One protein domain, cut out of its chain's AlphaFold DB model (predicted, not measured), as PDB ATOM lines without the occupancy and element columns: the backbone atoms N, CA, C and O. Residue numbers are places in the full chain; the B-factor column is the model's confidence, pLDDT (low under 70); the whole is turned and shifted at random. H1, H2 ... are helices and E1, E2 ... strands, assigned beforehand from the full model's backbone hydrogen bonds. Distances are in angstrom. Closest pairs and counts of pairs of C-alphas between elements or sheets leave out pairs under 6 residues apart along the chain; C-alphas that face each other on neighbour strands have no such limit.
ATOM      1  N   VAL A   7     184.196 185.125 207.406       82.00
ATOM      2  CA  VAL A   7     183.590 186.384 207.850       82.00
ATOM      3  C   VAL A   7     183.253 187.224 206.628       82.00
ATOM      4  O   VAL A   7     184.111 187.446 205.776       82.00
ATOM      5  N   ALA A   8     182.021 187.720 206.564       81.31
ATOM      6  CA  ALA A   8     181.623 188.709 205.572       81.31
ATOM      7  C   ALA A   8     181.572 190.101 206.210       81.31
ATOM      8  O   ALA A   8     180.918 190.298 207.238       81.31
ATOM      9  N   ILE A   9     182.254 191.054 205.580       83.62
ATOM     10  CA  ILE A   9     182.135 192.487 205.829       83.62
ATOM     11  C   ILE A   9     181.211 193.033 204.755       83.62
ATOM     12  O   ILE A   9     181.512 192.967 203.564       83.62
ATOM     13  N   VAL A  10     180.085 193.571 205.190       82.06
ATOM     14  CA  VAL A  10     179.045 194.058 204.295       82.06
ATOM     15  C   VAL A  10     178.854 195.552 204.536       82.06
ATOM     16  O   VAL A  10     178.746 195.979 205.686       82.06
ATOM     17  N   GLY A  11     178.854 196.341 203.465       85.06
ATOM     18  CA  GLY A  11     178.634 197.788 203.492       85.06
ATOM     19  C   GLY A  11     177.663 198.225 202.397       85.06
ATOM     20  O   GLY A  11     177.347 197.447 201.503       85.06
ATOM     21  N   GLY A  12     177.176 199.465 202.453       84.44
ATOM     22  CA  GLY A  12     176.230 199.974 201.451       84.44
ATOM     23  C   GLY A  12     174.857 199.312 201.517       84.44
ATOM     24  O   GLY A  12     174.271 199.013 200.482       84.44
ATOM     25  N   THR A  13     174.365 199.022 202.724       84.69
ATOM     26  CA  THR A  13     172.979 198.571 202.918       84.69
ATOM     27  C   THR A  13     171.996 199.688 202.588       84.69
ATOM     28  O   THR A  13     170.981 199.439 201.944       84.69
ATOM     29  N   HIS A  14     172.330 200.917 202.985       84.00
ATOM     30  CA  HIS A  14     171.576 202.110 202.635       84.00
ATOM     31  C   HIS A  14     172.388 202.974 201.675       84.00
ATOM     32  O   HIS A  14     173.589 203.168 201.867       84.00
ATOM     33  N   GLY A  15     171.736 203.502 200.644       82.50
ATOM     34  CA  GLY A  15     172.408 204.242 199.572       82.50
ATOM     35  C   GLY A  15     172.946 205.606 199.985       82.50
ATOM     36  O   GLY A  15     173.859 206.118 199.349       82.50
ATOM     37  N   ASN A  16     172.437 206.164 201.082       83.06
ATOM     38  CA  ASN A  16     172.923 207.406 201.680       83.06
ATOM     39  C   ASN A  16     174.055 207.200 202.712       83.06
ATOM     40  O   ASN A  16     174.566 208.174 203.261       83.06
ATOM     41  N   GLU A  17     174.479 205.959 202.976       81.75
ATOM     42  CA  GLU A  17     175.563 205.625 203.913       81.75
ATOM     43  C   GLU A  17     176.865 205.308 203.164       81.75
ATOM     44  O   GLU A  17     177.316 204.164 203.044       81.75
ATOM     45  N   PHE A  18     177.501 206.364 202.660       84.06
ATOM     46  CA  PHE A  18     178.671 206.269 201.789       84.06
ATOM     47  C   PHE A  18     179.879 205.576 202.432       84.06
ATOM     48  O   PHE A  18     180.608 204.850 201.753       84.06
ATOM     49  N   THR A  19     180.101 205.760 203.739       84.06
ATOM     50  CA  THR A  19     181.280 205.234 204.449       84.06
ATOM     51  C   THR A  19     181.432 203.726 204.277       84.06
ATOM     52  O   THR A  19     182.534 203.249 204.012       84.06
ATOM     53  N   GLY A  20     180.330 202.975 204.367       83.00
ATOM     54  CA  GLY A  20     180.352 201.528 204.168       83.00
ATOM     55  C   GLY A  20     180.833 201.154 202.766       83.00
ATOM     56  O   GLY A  20     181.715 200.312 202.625       83.00
ATOM     57  N   VAL A  21     180.321 201.826 201.732       84.88
ATOM     58  CA  VAL A  21     180.709 201.577 200.332       84.88
ATOM     59  C   VAL A  21     182.179 201.920 200.093       84.88
ATOM     60  O   VAL A  21     182.920 201.110 199.534       84.88
ATOM     61  N   TYR A  22     182.642 203.076 200.572       89.19
ATOM     62  CA  TYR A  22     184.046 203.469 200.442       89.19
ATOM     63  C   TYR A  22     184.994 202.511 201.172       89.19
ATOM     64  O   TYR A  22     186.055 202.184 200.635       89.19
ATOM     65  N   LEU A  23     184.624 202.022 202.360       89.00
ATOM     66  CA  LEU A  23     185.421 201.035 203.087       89.00
ATOM     67  C   LEU A  23     185.495 199.703 202.348       89.00
ATOM     68  O   LEU A  23     186.592 199.170 202.201       89.00
ATOM     69  N   ILE A  24     184.374 199.199 201.827       89.25
ATOM     70  CA  ILE A  24     184.373 197.983 201.006       89.25
ATOM     71  C   ILE A  24     185.273 198.162 199.780       89.25
ATOM     72  O   ILE A  24     186.132 197.319 199.523       89.25
ATOM     73  N   ASN A  25     185.173 199.297 199.085       92.00
ATOM     74  CA  ASN A  25     186.047 199.613 197.955       92.00
ATOM     75  C   ASN A  25     187.528 199.672 198.362       92.00
ATOM     76  O   ASN A  25     188.389 199.167 197.642       92.00
ATOM     77  N   LYS A  26     187.846 200.248 199.528       92.50
ATOM     78  CA  LYS A  26     189.212 200.286 200.069       92.50
ATOM     79  C   LYS A  26     189.727 198.887 200.410       92.50
ATOM     80  O   LYS A  26     190.868 198.574 200.085       92.50
ATOM     81  N   PHE A  27     188.905 198.044 201.029       91.19
ATOM     82  CA  PHE A  27     189.270 196.668 201.367       91.19
ATOM     83  C   PHE A  27     189.437 195.793 200.125       91.19
ATOM     84  O   PHE A  27     190.357 194.985 200.090       91.19
ATOM     85  N   ASN A  28     188.637 196.007 199.079       92.56
ATOM     86  CA  ASN A  28     188.820 195.335 197.790       92.56
ATOM     87  C   ASN A  28     190.157 195.718 197.138       92.56
ATOM     88  O   ASN A  28     190.849 194.856 196.606       92.56
ATOM     89  N   LYS A  29     190.550 196.998 197.215       95.88
ATOM     90  CA  LYS A  29     191.850 197.474 196.710       95.88
ATOM     91  C   LYS A  29     193.029 196.992 197.559       95.88
ATOM     92  O   LYS A  29     194.105 196.748 197.024       95.88
ATOM     93  N   ILE A  30     192.846 196.879 198.877       95.25
ATOM     94  CA  ILE A  30     193.900 196.499 199.829       95.25
ATOM     95  C   ILE A  30     193.386 195.395 200.780       95.25
ATOM     96  O   ILE A  30     193.123 195.665 201.960       95.25
ATOM     97  N   PRO A  31     193.285 194.130 200.318       92.19
ATOM     98  CA  PRO A  31     192.698 193.038 201.108       92.19
ATOM     99  C   PRO A  31     193.432 192.749 202.422       92.19
ATOM    100  O   PRO A  31     192.818 192.336 203.408       92.19
ATOM    101  N   LYS A  32     194.740 193.036 202.473       93.12
ATOM    102  CA  LYS A  32     195.594 192.852 203.660       93.12
ATOM    103  C   LYS A  32     195.063 193.572 204.908       93.12
ATOM    104  O   LYS A  32     195.323 193.119 206.016       93.12
ATOM    105  N   LEU A  33     194.286 194.652 204.752       89.38
ATOM    106  CA  LEU A  33     193.698 195.393 205.877       89.38
ATOM    107  C   LEU A  33     192.711 194.543 206.695       89.38
ATOM    108  O   LEU A  33     192.612 194.685 207.917       89.38
ATOM    109  N   VAL A  34     191.996 193.635 206.030       86.19
ATOM    110  CA  VAL A  34     190.914 192.839 206.632       86.19
ATOM    111  C   VAL A  34     191.184 191.337 206.622       86.19
ATOM    112  O   VAL A  34     190.397 190.574 207.176       86.19
ATOM    113  N   GLN A  35     192.298 190.900 206.039       88.94
ATOM    114  CA  GLN A  35     192.731 189.507 206.069       88.94
ATOM    115  C   GLN A  35     193.214 189.118 207.472       88.94
ATOM    116  O   GLN A  35     193.913 189.886 208.141       88.94
ATOM    117  N   ARG A  36     192.844 187.924 207.934       87.56
ATOM    118  CA  ARG A  36     193.328 187.339 209.189       87.56
ATOM    119  C   ARG A  36     193.786 185.902 208.936       87.56
ATOM    120  O   ARG A  36     193.237 185.249 208.054       87.56
ATOM    121  N   PRO A  37     194.780 185.393 209.684       88.62
ATOM    122  CA  PRO A  37     195.238 184.015 209.516       88.62
ATOM    123  C   PRO A  37     194.196 182.993 209.991       88.62
ATOM    124  O   PRO A  37     194.157 181.877 209.489       88.62
ATOM    125  N   SER A  38     193.330 183.376 210.933       86.62
ATOM    126  CA  SER A  38     192.337 182.487 211.539       86.62
ATOM    127  C   SER A  38     191.068 182.287 210.706       86.62
ATOM    128  O   SER A  38     190.373 181.300 210.916       86.62
ATOM    129  N   PHE A  39     190.746 183.191 209.773       85.75
ATOM    130  CA  PHE A  39     189.521 183.108 208.974       85.75
ATOM    131  C   PHE A  39     189.654 183.801 207.622       85.75
ATOM    132  O   PHE A  39     190.424 184.744 207.447       85.75
ATOM    133  N   LYS A  40     188.839 183.370 206.656       86.19
ATOM    134  CA  LYS A  40     188.730 184.036 205.356       86.19
ATOM    135  C   LYS A  40     187.758 185.209 205.443       86.19
ATOM    136  O   LYS A  40     186.629 185.039 205.900       86.19
ATOM    137  N   THR A  41     188.180 186.370 204.957       86.12
ATOM    138  CA  THR A  41     187.338 187.568 204.894       86.12
ATOM    139  C   THR A  41     186.796 187.761 203.485       86.12
ATOM    140  O   THR A  41     187.554 187.695 202.521       86.12
ATOM    141  N   GLN A  42     185.501 188.034 203.375       86.31
ATOM    142  CA  GLN A  42     184.830 188.447 202.148       86.31
ATOM    143  C   GLN A  42     184.231 189.838 202.345       86.31
ATOM    144  O   GLN A  42     183.732 190.160 203.419       86.31
ATOM    145  N   THR A  43     184.272 190.662 201.312       87.44
ATOM    146  CA  THR A  43     183.758 192.033 201.301       87.44
ATOM    147  C   THR A  43     182.611 192.134 200.301       87.44
ATOM    148  O   THR A  43     182.716 191.634 199.183       87.44
ATOM    149  N   ILE A  44     181.488 192.732 200.704       86.50
ATOM    150  CA  ILE A  44     180.254 192.767 199.905       86.50
ATOM    151  C   ILE A  44     179.638 194.166 199.974       86.50
ATOM    152  O   ILE A  44     179.513 194.744 201.054       86.50
ATOM    153  N   ILE A  45     179.216 194.693 198.824       87.94
ATOM    154  CA  ILE A  45     178.316 195.850 198.759       87.94
ATOM    155  C   ILE A  45     176.886 195.312 198.730       87.94
ATOM    156  O   ILE A  45     176.523 194.581 197.811       87.94
ATOM    157  N   ALA A  46     176.094 195.624 199.755       86.25
ATOM    158  CA  ALA A  46     174.774 195.035 199.956       86.25
ATOM    159  C   ALA A  46     173.745 195.513 198.936       86.25
ATOM    160  O   ALA A  46     172.987 194.692 198.435       86.25
ATOM    161  N   ASN A  47     173.698 196.808 198.630       83.81
ATOM    162  CA  ASN A  47     172.704 197.370 197.727       83.81
ATOM    163  C   ASN A  47     173.339 198.457 196.852       83.81
ATOM    164  O   ASN A  47     173.489 199.608 197.255       83.81
ATOM    165  N   ILE A  48     173.753 198.079 195.641       78.62
ATOM    166  CA  ILE A  48     174.392 199.017 194.707       78.62
ATOM    167  C   ILE A  48     173.377 199.937 194.016       78.62
ATOM    168  O   ILE A  48     173.712 201.051 193.626       78.62
ATOM    169  N   TRP A  49     172.121 199.499 193.910       80.81
ATOM    170  CA  TRP A  49     171.066 200.221 193.198       80.81
ATOM    171  C   TRP A  49     170.643 201.495 193.931       80.81
ATOM    172  O   TRP A  49     170.440 202.536 193.310       80.81
ATOM    173  N   VAL A  50     170.581 201.440 195.263       79.75
ATOM    174  CA  VAL A  50     170.250 202.600 196.110       79.75
ATOM    175  C   VAL A  50     171.390 203.612 196.192       79.75
ATOM    176  O   VAL A  50     171.152 204.792 196.433       79.75
ATOM    177  N   PHE A  51     172.633 203.179 195.968       77.25
ATOM    178  CA  PHE A  51     173.802 204.057 196.040       77.25
ATOM    179  C   PHE A  51     173.726 205.186 195.007       77.25
ATOM    180  O   PHE A  51     173.973 206.345 195.331       77.25
ATOM    181  N   ASN A  52     173.286 204.866 193.788       79.06
ATOM    182  CA  ASN A  52     173.136 205.845 192.710       79.06
ATOM    183  C   ASN A  52     171.981 206.828 192.944       79.06
ATOM    184  O   ASN A  52     171.947 207.888 192.328       79.06
ATOM    185  N   THR A  53     171.026 206.487 193.813       83.88
ATOM    186  CA  THR A  53     169.873 207.345 194.104       83.88
ATOM    187  C   THR A  53     170.080 208.220 195.337       83.88
ATOM    188  O   THR A  53     169.247 209.083 195.596       83.88
ATOM    189  N   VAL A  54     171.170 208.021 196.098       85.50
ATOM    190  CA  VAL A  54     171.458 208.721 197.368       85.50
ATOM    191  C   VAL A  54     170.287 208.609 198.361       85.50
ATOM    192  O   VAL A  54     170.097 209.430 199.258       85.50
ATOM    193  N   LYS A  55     169.471 207.561 198.220       86.25
ATOM    194  CA  LYS A  55     168.341 207.270 199.104       86.25
ATOM    195  C   LYS A  55     168.700 206.143 200.051       86.25
ATOM    196  O   LYS A  55     169.553 205.305 199.768       86.25
ATOM    197  N   ARG A  56     168.005 206.095 201.186       83.81
ATOM    198  CA  ARG A  56     168.158 204.998 202.144       83.81
ATOM    199  C   ARG A  56     167.789 203.647 201.516       83.81
ATOM    200  O   ARG A  56     168.510 202.678 201.721       83.81
ATOM    201  N   TYR A  57     166.707 203.604 200.745       88.19
ATOM    202  CA  TYR A  57     166.228 202.447 199.987       88.19
ATOM    203  C   TYR A  57     165.390 202.909 198.779       88.19
ATOM    204  O   TYR A  57     165.063 204.096 198.689       88.19
ATOM    205  N   ILE A  58     165.070 201.996 197.856       88.25
ATOM    206  CA  ILE A  58     164.151 202.234 196.733       88.25
ATOM    207  C   ILE A  58     162.723 201.863 197.145       88.25
ATOM    208  O   ILE A  58     161.885 202.760 197.193       88.25
ATOM    209  N   ASP A  59     162.466 200.601 197.514       91.44
ATOM    210  CA  ASP A  59     161.113 200.134 197.848       91.44
ATOM    211  C   ASP A  59     160.919 199.950 199.362       91.44
ATOM    212  O   ASP A  59     159.980 200.490 199.951       91.44
ATOM    213  N   LYS A  60     161.819 199.204 200.013       89.50
ATOM    214  CA  LYS A  60     161.781 198.925 201.461       89.50
ATOM    215  C   LYS A  60     163.170 198.941 202.081       89.50
ATOM    216  O   LYS A  60     164.171 198.702 201.420       89.50
ATOM    217  N   ASP A  61     163.235 199.158 203.393       86.50
ATOM    218  CA  ASP A  61     164.496 199.059 204.131       86.50
ATOM    219  C   ASP A  61     165.050 197.622 204.074       86.50
ATOM    220  O   ASP A  61     164.463 196.694 204.633       86.50
ATOM    221  N   LEU A  62     166.210 197.445 203.429       86.25
ATOM    222  CA  LEU A  62     166.869 196.146 203.266       86.25
ATOM    223  C   LEU A  62     167.157 195.450 204.607       86.25
ATOM    224  O   LEU A  62     167.050 194.229 204.694       86.25
ATOM    225  N   ASN A  63     167.446 196.194 205.682       84.75
ATOM    226  CA  ASN A  63     167.649 195.617 207.019       84.75
ATOM    227  C   ASN A  63     166.351 195.100 207.664       84.75
ATOM    228  O   ASN A  63     166.370 194.657 208.816       84.75
ATOM    229  N   ARG A  64     165.212 195.194 206.975       84.75
ATOM    230  CA  ARG A  64     163.924 194.634 207.393       84.75
ATOM    231  C   ARG A  64     163.487 193.445 206.535       84.75
ATOM    232  O   ARG A  64     162.479 192.847 206.866       84.75
ATOM    233  N   CYS A  65     164.255 193.069 205.509       85.50
ATOM    234  CA  CYS A  65     163.912 192.003 204.554       85.50
ATOM    235  C   CYS A  65     164.593 190.648 204.843       85.50
ATOM    236  O   CYS A  65     164.614 189.769 203.984       85.50
ATOM    237  N   PHE A  66     165.208 190.480 206.020       85.25
ATOM    238  CA  PHE A  66     165.924 189.253 206.407       85.25
ATOM    239  C   PHE A  66     165.126 188.357 207.366       85.25
ATOM    240  O   PHE A  66     165.696 187.433 207.950       85.25
ATOM    241  N   ALA A  67     163.826 188.606 207.560       84.56
ATOM    242  CA  ALA A  67     162.999 187.682 208.325       84.56
ATOM    243  C   ALA A  67     162.877 186.349 207.574       84.56
ATOM    244  O   ALA A  67     162.848 186.315 206.344       84.56
ATOM    245  N   THR A  68     162.777 185.235 208.303       85.94
ATOM    246  CA  THR A  68     162.678 183.898 207.694       85.94
ATOM    247  C   THR A  68     161.515 183.801 206.705       85.94
ATOM    248  O   THR A  68     161.686 183.220 205.638       85.94
ATOM    249  N   ALA A  69     160.376 184.429 207.017       88.25
ATOM    250  CA  ALA A  69     159.217 184.489 206.128       88.25
ATOM    251  C   ALA A  69     159.532 185.208 204.801       88.25
ATOM    252  O   ALA A  69     159.223 184.686 203.733       88.25
ATOM    253  N   ASP A  70     160.226 186.350 204.848       85.69
ATOM    254  CA  ASP A  70     160.623 187.102 203.647       85.69
ATOM    255  C   ASP A  70     161.642 186.319 202.807       85.69
ATOM    256  O   ASP A  70     161.566 186.263 201.578       85.69
ATOM    257  N   LEU A  71     162.589 185.651 203.474       86.25
ATOM    258  CA  LEU A  71     163.603 184.822 202.821       86.25
ATOM    259  C   LEU A  71     163.025 183.537 202.214       86.25
ATOM    260  O   LEU A  71     163.628 182.990 201.289       86.25
ATOM    261  N   GLN A  72     161.878 183.065 202.698       89.00
ATOM    262  CA  GLN A  72     161.145 181.922 202.146       89.00
ATOM    263  C   GLN A  72     160.106 182.329 201.092       89.00
ATOM    264  O   GLN A  72     159.680 181.479 200.324       89.00
ATOM    265  N   ASN A  73     159.746 183.612 200.976       88.31
ATOM    266  CA  ASN A  73     158.765 184.078 199.991       88.31
ATOM    267  C   ASN A  73     159.263 183.902 198.547       88.31
ATOM    268  O   ASN A  73     160.085 184.688 198.078       88.31
ATOM    269  N   ASP A  74     158.759 182.911 197.815       87.25
ATOM    270  CA  ASP A  74     159.192 182.573 196.450       87.25
ATOM    271  C   ASP A  74     158.951 183.658 195.398       87.25
ATOM    272  O   ASP A  74     159.634 183.669 194.374       87.25
ATOM    273  N   SER A  75     158.069 184.620 195.671       90.62
ATOM    274  CA  SER A  75     157.743 185.713 194.751       90.62
ATOM    275  C   SER A  75     157.952 187.086 195.405       90.62
ATOM    276  O   SER A  75     156.981 187.785 195.696       90.62
ATOM    277  N   PRO A  76     159.208 187.512 195.652       88.44
ATOM    278  CA  PRO A  76     159.485 188.842 196.184       88.44
ATOM    279  C   PRO A  76     159.161 189.909 195.133       88.44
ATOM    280  O   PRO A  76     159.649 189.855 193.998       88.44
ATOM    281  N   CYS A  77     158.362 190.905 195.508       89.50
ATOM    282  CA  CYS A  77     157.981 191.991 194.605       89.50
ATOM    283  C   CYS A  77     159.025 193.111 194.620       89.50
ATOM    284  O   CYS A  77     159.427 193.594 193.557       89.50
ATOM    285  N   TYR A  78     159.506 193.466 195.812       92.31
ATOM    286  CA  TYR A  78     160.382 194.613 196.022       92.31
ATOM    287  C   TYR A  78     161.852 194.298 195.743       92.31
ATOM    288  O   TYR A  78     162.319 193.162 195.898       92.31
ATOM    289  N   LEU A  79     162.599 195.322 195.333       91.06
ATOM    290  CA  LEU A  79     164.016 195.202 195.008       91.06
ATOM    291  C   LEU A  79     164.830 194.703 196.206       91.06
ATOM    292  O   LEU A  79     165.631 193.777 196.068       91.06
ATOM    293  N   GLU A  80     164.612 195.281 197.385       90.81
ATOM    294  CA  GLU A  80     165.355 194.905 198.585       90.81
ATOM    295  C   GLU A  80     165.035 193.488 199.078       90.81
ATOM    296  O   GLU A  80     165.925 192.817 199.594       90.81
ATOM    297  N   GLU A  81     163.829 192.968 198.839       91.19
ATOM    298  CA  GLU A  81     163.483 191.574 199.153       91.19
ATOM    299  C   GLU A  81     164.241 190.596 198.238       91.19
ATOM    300  O   GLU A  81     164.835 189.616 198.704       91.19
ATOM    301  N   LYS A  82     164.318 190.900 196.933       91.50
ATOM    302  CA  LYS A  82     165.146 190.145 195.973       91.50
ATOM    303  C   LYS A  82     166.620 190.171 196.380       91.50
ATOM    304  O   LYS A  82     167.291 189.134 196.353       91.50
ATOM    305  N   GLN A  83     167.108 191.340 196.790       90.12
ATOM    306  CA  GLN A  83     168.487 191.525 197.227       90.12
ATOM    307  C   GLN A  83     168.782 190.773 198.531       90.12
ATOM    308  O   GLN A  83     169.810 190.105 198.620       90.12
ATOM    309  N   ALA A  84     167.883 190.805 199.518       88.94
ATOM    310  CA  ALA A  84     168.029 190.057 200.766       88.94
ATOM    311  C   ALA A  84     168.122 188.548 200.512       88.94
ATOM    312  O   ALA A  84     169.032 187.892 201.025       88.94
ATOM    313  N   LYS A  85     167.264 187.999 199.638       88.44
ATOM    314  CA  LYS A  85     167.347 186.590 199.218       88.44
ATOM    315  C   LYS A  85     168.683 186.258 198.555       88.44
ATOM    316  O   LYS A  85     169.270 185.213 198.837       88.44
ATOM    317  N   PHE A  86     169.175 187.134 197.682       88.06
ATOM    318  CA  PHE A  86     170.483 186.968 197.049       88.06
ATOM    319  C   PHE A  86     171.623 186.974 198.081       88.06
ATOM    320  O   PHE A  86     172.430 186.044 198.101       88.06
ATOM    321  N   LEU A  87     171.648 187.958 198.986       85.06
ATOM    322  CA  LEU A  87     172.646 188.070 200.054       85.06
ATOM    323  C   LEU A  87     172.597 186.883 201.026       85.06
ATOM    324  O   LEU A  87     173.643 186.412 201.465       85.06
ATOM    325  N   ASN A  88     171.408 186.359 201.327       85.06
ATOM    326  CA  ASN A  88     171.251 185.177 202.169       85.06
ATOM    327  C   ASN A  88     171.875 183.929 201.522       85.06
ATOM    328  O   ASN A  88     172.605 183.188 202.180       85.06
ATOM    329  N   ARG A  89     171.667 183.730 200.211       83.62
ATOM    330  CA  ARG A  89     172.283 182.621 199.458       83.62
ATOM    331  C   ARG A  89     173.803 182.718 199.376       83.62
ATOM    332  O   ARG A  89     174.470 181.690 199.351       83.62
ATOM    333  N   LEU A  90     174.359 183.929 199.345       77.69
ATOM    334  CA  LEU A  90     175.813 184.121 199.364       77.69
ATOM    335  C   LEU A  90     176.458 183.702 200.695       77.69
ATOM    336  O   LEU A  90     177.660 183.442 200.732       77.69
ATOM    337  N   SER A  91     175.678 183.603 201.774       64.38
ATOM    338  CA  SER A  91     176.213 183.530 203.136       64.38
ATOM    339  C   SER A  91     175.854 182.269 203.919       64.38
ATOM    340  O   SER A  91     176.284 182.113 205.062       64.38
ATOM    341  N   THR A  92     175.146 181.315 203.313       54.34
ATOM    342  CA  THR A  92     174.762 180.020 203.912       54.34
ATOM    343  C   THR A  92     175.943 179.108 204.286       54.34
ATOM    344  O   THR A  92     175.756 178.075 204.922       54.34
ATOM    345  N   SER A  93     177.191 179.480 203.983       44.03
ATOM    346  CA  SER A  93     178.388 178.740 204.411       44.03
ATOM    347  C   SER A  93     178.939 179.206 205.767       44.03
ATOM    348  O   SER A  93     180.009 179.810 205.781       44.03
ATOM    349  N   LYS A  94     178.261 178.931 206.899       46.38
ATOM    350  CA  LYS A  94     178.743 179.247 208.276       46.38
ATOM    351  C   LYS A  94     179.495 180.590 208.351       46.38
ATOM    352  O   LYS A  94     180.619 180.672 208.852       46.38
ATOM    353  N   VAL A  95     178.909 181.619 207.748       45.75
ATOM    354  CA  VAL A  95     179.499 182.950 207.680       45.75
ATOM    355  C   VAL A  95     179.009 183.702 208.899       45.75
ATOM    356  O   VAL A  95     177.809 183.899 209.070       45.75
ATOM    357  N   ILE A  96     179.931 184.153 209.744       45.34
ATOM    358  CA  ILE A  96     179.570 185.199 210.693       45.34
ATOM    359  C   ILE A  96     179.450 186.483 209.885       45.34
ATOM    360  O   ILE A  96     180.444 187.051 209.422       45.34
ATOM    361  N   PHE A  97     178.208 186.910 209.685       43.62
ATOM    362  CA  PHE A  97     177.906 188.239 209.198       43.62
ATOM    363  C   PHE A  97     178.317 189.234 210.272       43.62
ATOM    364  O   PHE A  97     177.659 189.371 211.304       43.62
ATOM    365  N   LYS A  98     179.410 189.949 210.021       42.03
ATOM    366  CA  LYS A  98     179.689 191.184 210.736       42.03
ATOM    367  C   LYS A  98     179.339 192.318 209.787       42.03
ATOM    368  O   LYS A  98     180.188 192.853 209.079       42.03
ATOM    369  N   LEU A  99     178.048 192.631 209.743       43.34
ATOM    370  CA  LEU A  99     177.537 193.817 209.076       43.34
ATOM    371  C   LEU A  99     178.080 195.029 209.847       43.34
ATOM    372  O   LEU A  99     177.592 195.360 210.925       43.34
ATOM    373  N   ILE A 100     179.143 195.653 209.342       46.09
ATOM    374  CA  ILE A 100     179.635 196.911 209.904       46.09
ATOM    375  C   ILE A 100     178.780 198.011 209.272       46.09
ATOM    376  O   ILE A 100     179.164 198.625 208.278       46.09
TER     377      ILE A 100
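Overview. This is residues 7 to 100 of the 117 residues of an uncharacterized protein of Chlorogloeopsis fritschii PCC 6912 (UniProt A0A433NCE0). A small parallel three-strand sheet has helix H1 slantwise over one face, and a second part, helix H4 with short H3 and the loop of residues 52 to 67, extends the model along its longest axis into a flat slab. H4 only grazes the sheet with its residues 87 to 91. The printed part has 94 residues, in the order E1 H1 E2 H2 H3 H4 E3, with sheet order E2 E1 E3. The class is mixed, helices and strands; the whole is compact, with a radius of gyration of the C-alphas of 13.7 A and spans of 40 by 31 by 14 A.

Along the chain. E1, residues 7 to 11, begins at C-alpha 7 (183.590, 186.384, 207.850). H1 is residues 18 to 29, 16.6 A long, E2 is 40 to 45, 17.1 A, and H2 is 48 to 51. H3 is 68 to 72, and H4 is 79 to 91, 18.7 A long. E3, residues 95 to 99, ends at C-alpha 99 (177.537, 193.817, 209.076).

Arrangement. Inner strand E1 is parallel to E2 at 19 degrees, with N 9 and O 42 2.8 A apart, and to E3 at 28 degrees, with N 98 and O 8 3.2 A apart. E1, H1 and E2 form a strand-helix-strand unit, two parallel neighbour strands with a helix between, its crossover right-handed. H1 is on the sheet at a height of 7.8 A, making two layers, helix on one face; its closest C-alphas to E1 are Gly 20 and Gly 11, 4.2 A. H3 and H4 touch, the closest C-alphas being Leu 71 and Lys 85, 5.5 A. H2 and H4 are near each other; H1 and H4 are apart. In H1, H3 and H4 every O i to N i+4 pair is within hydrogen-bond range; H2 is too short for one.

Size, cuts and confidence. The C-alphas farthest apart are Pro 37 and Cys 77, 40.9 A. The printed part has no cut; the link H2 to H3 is long. Residues 91 to 100 are under 70 in pLDDT.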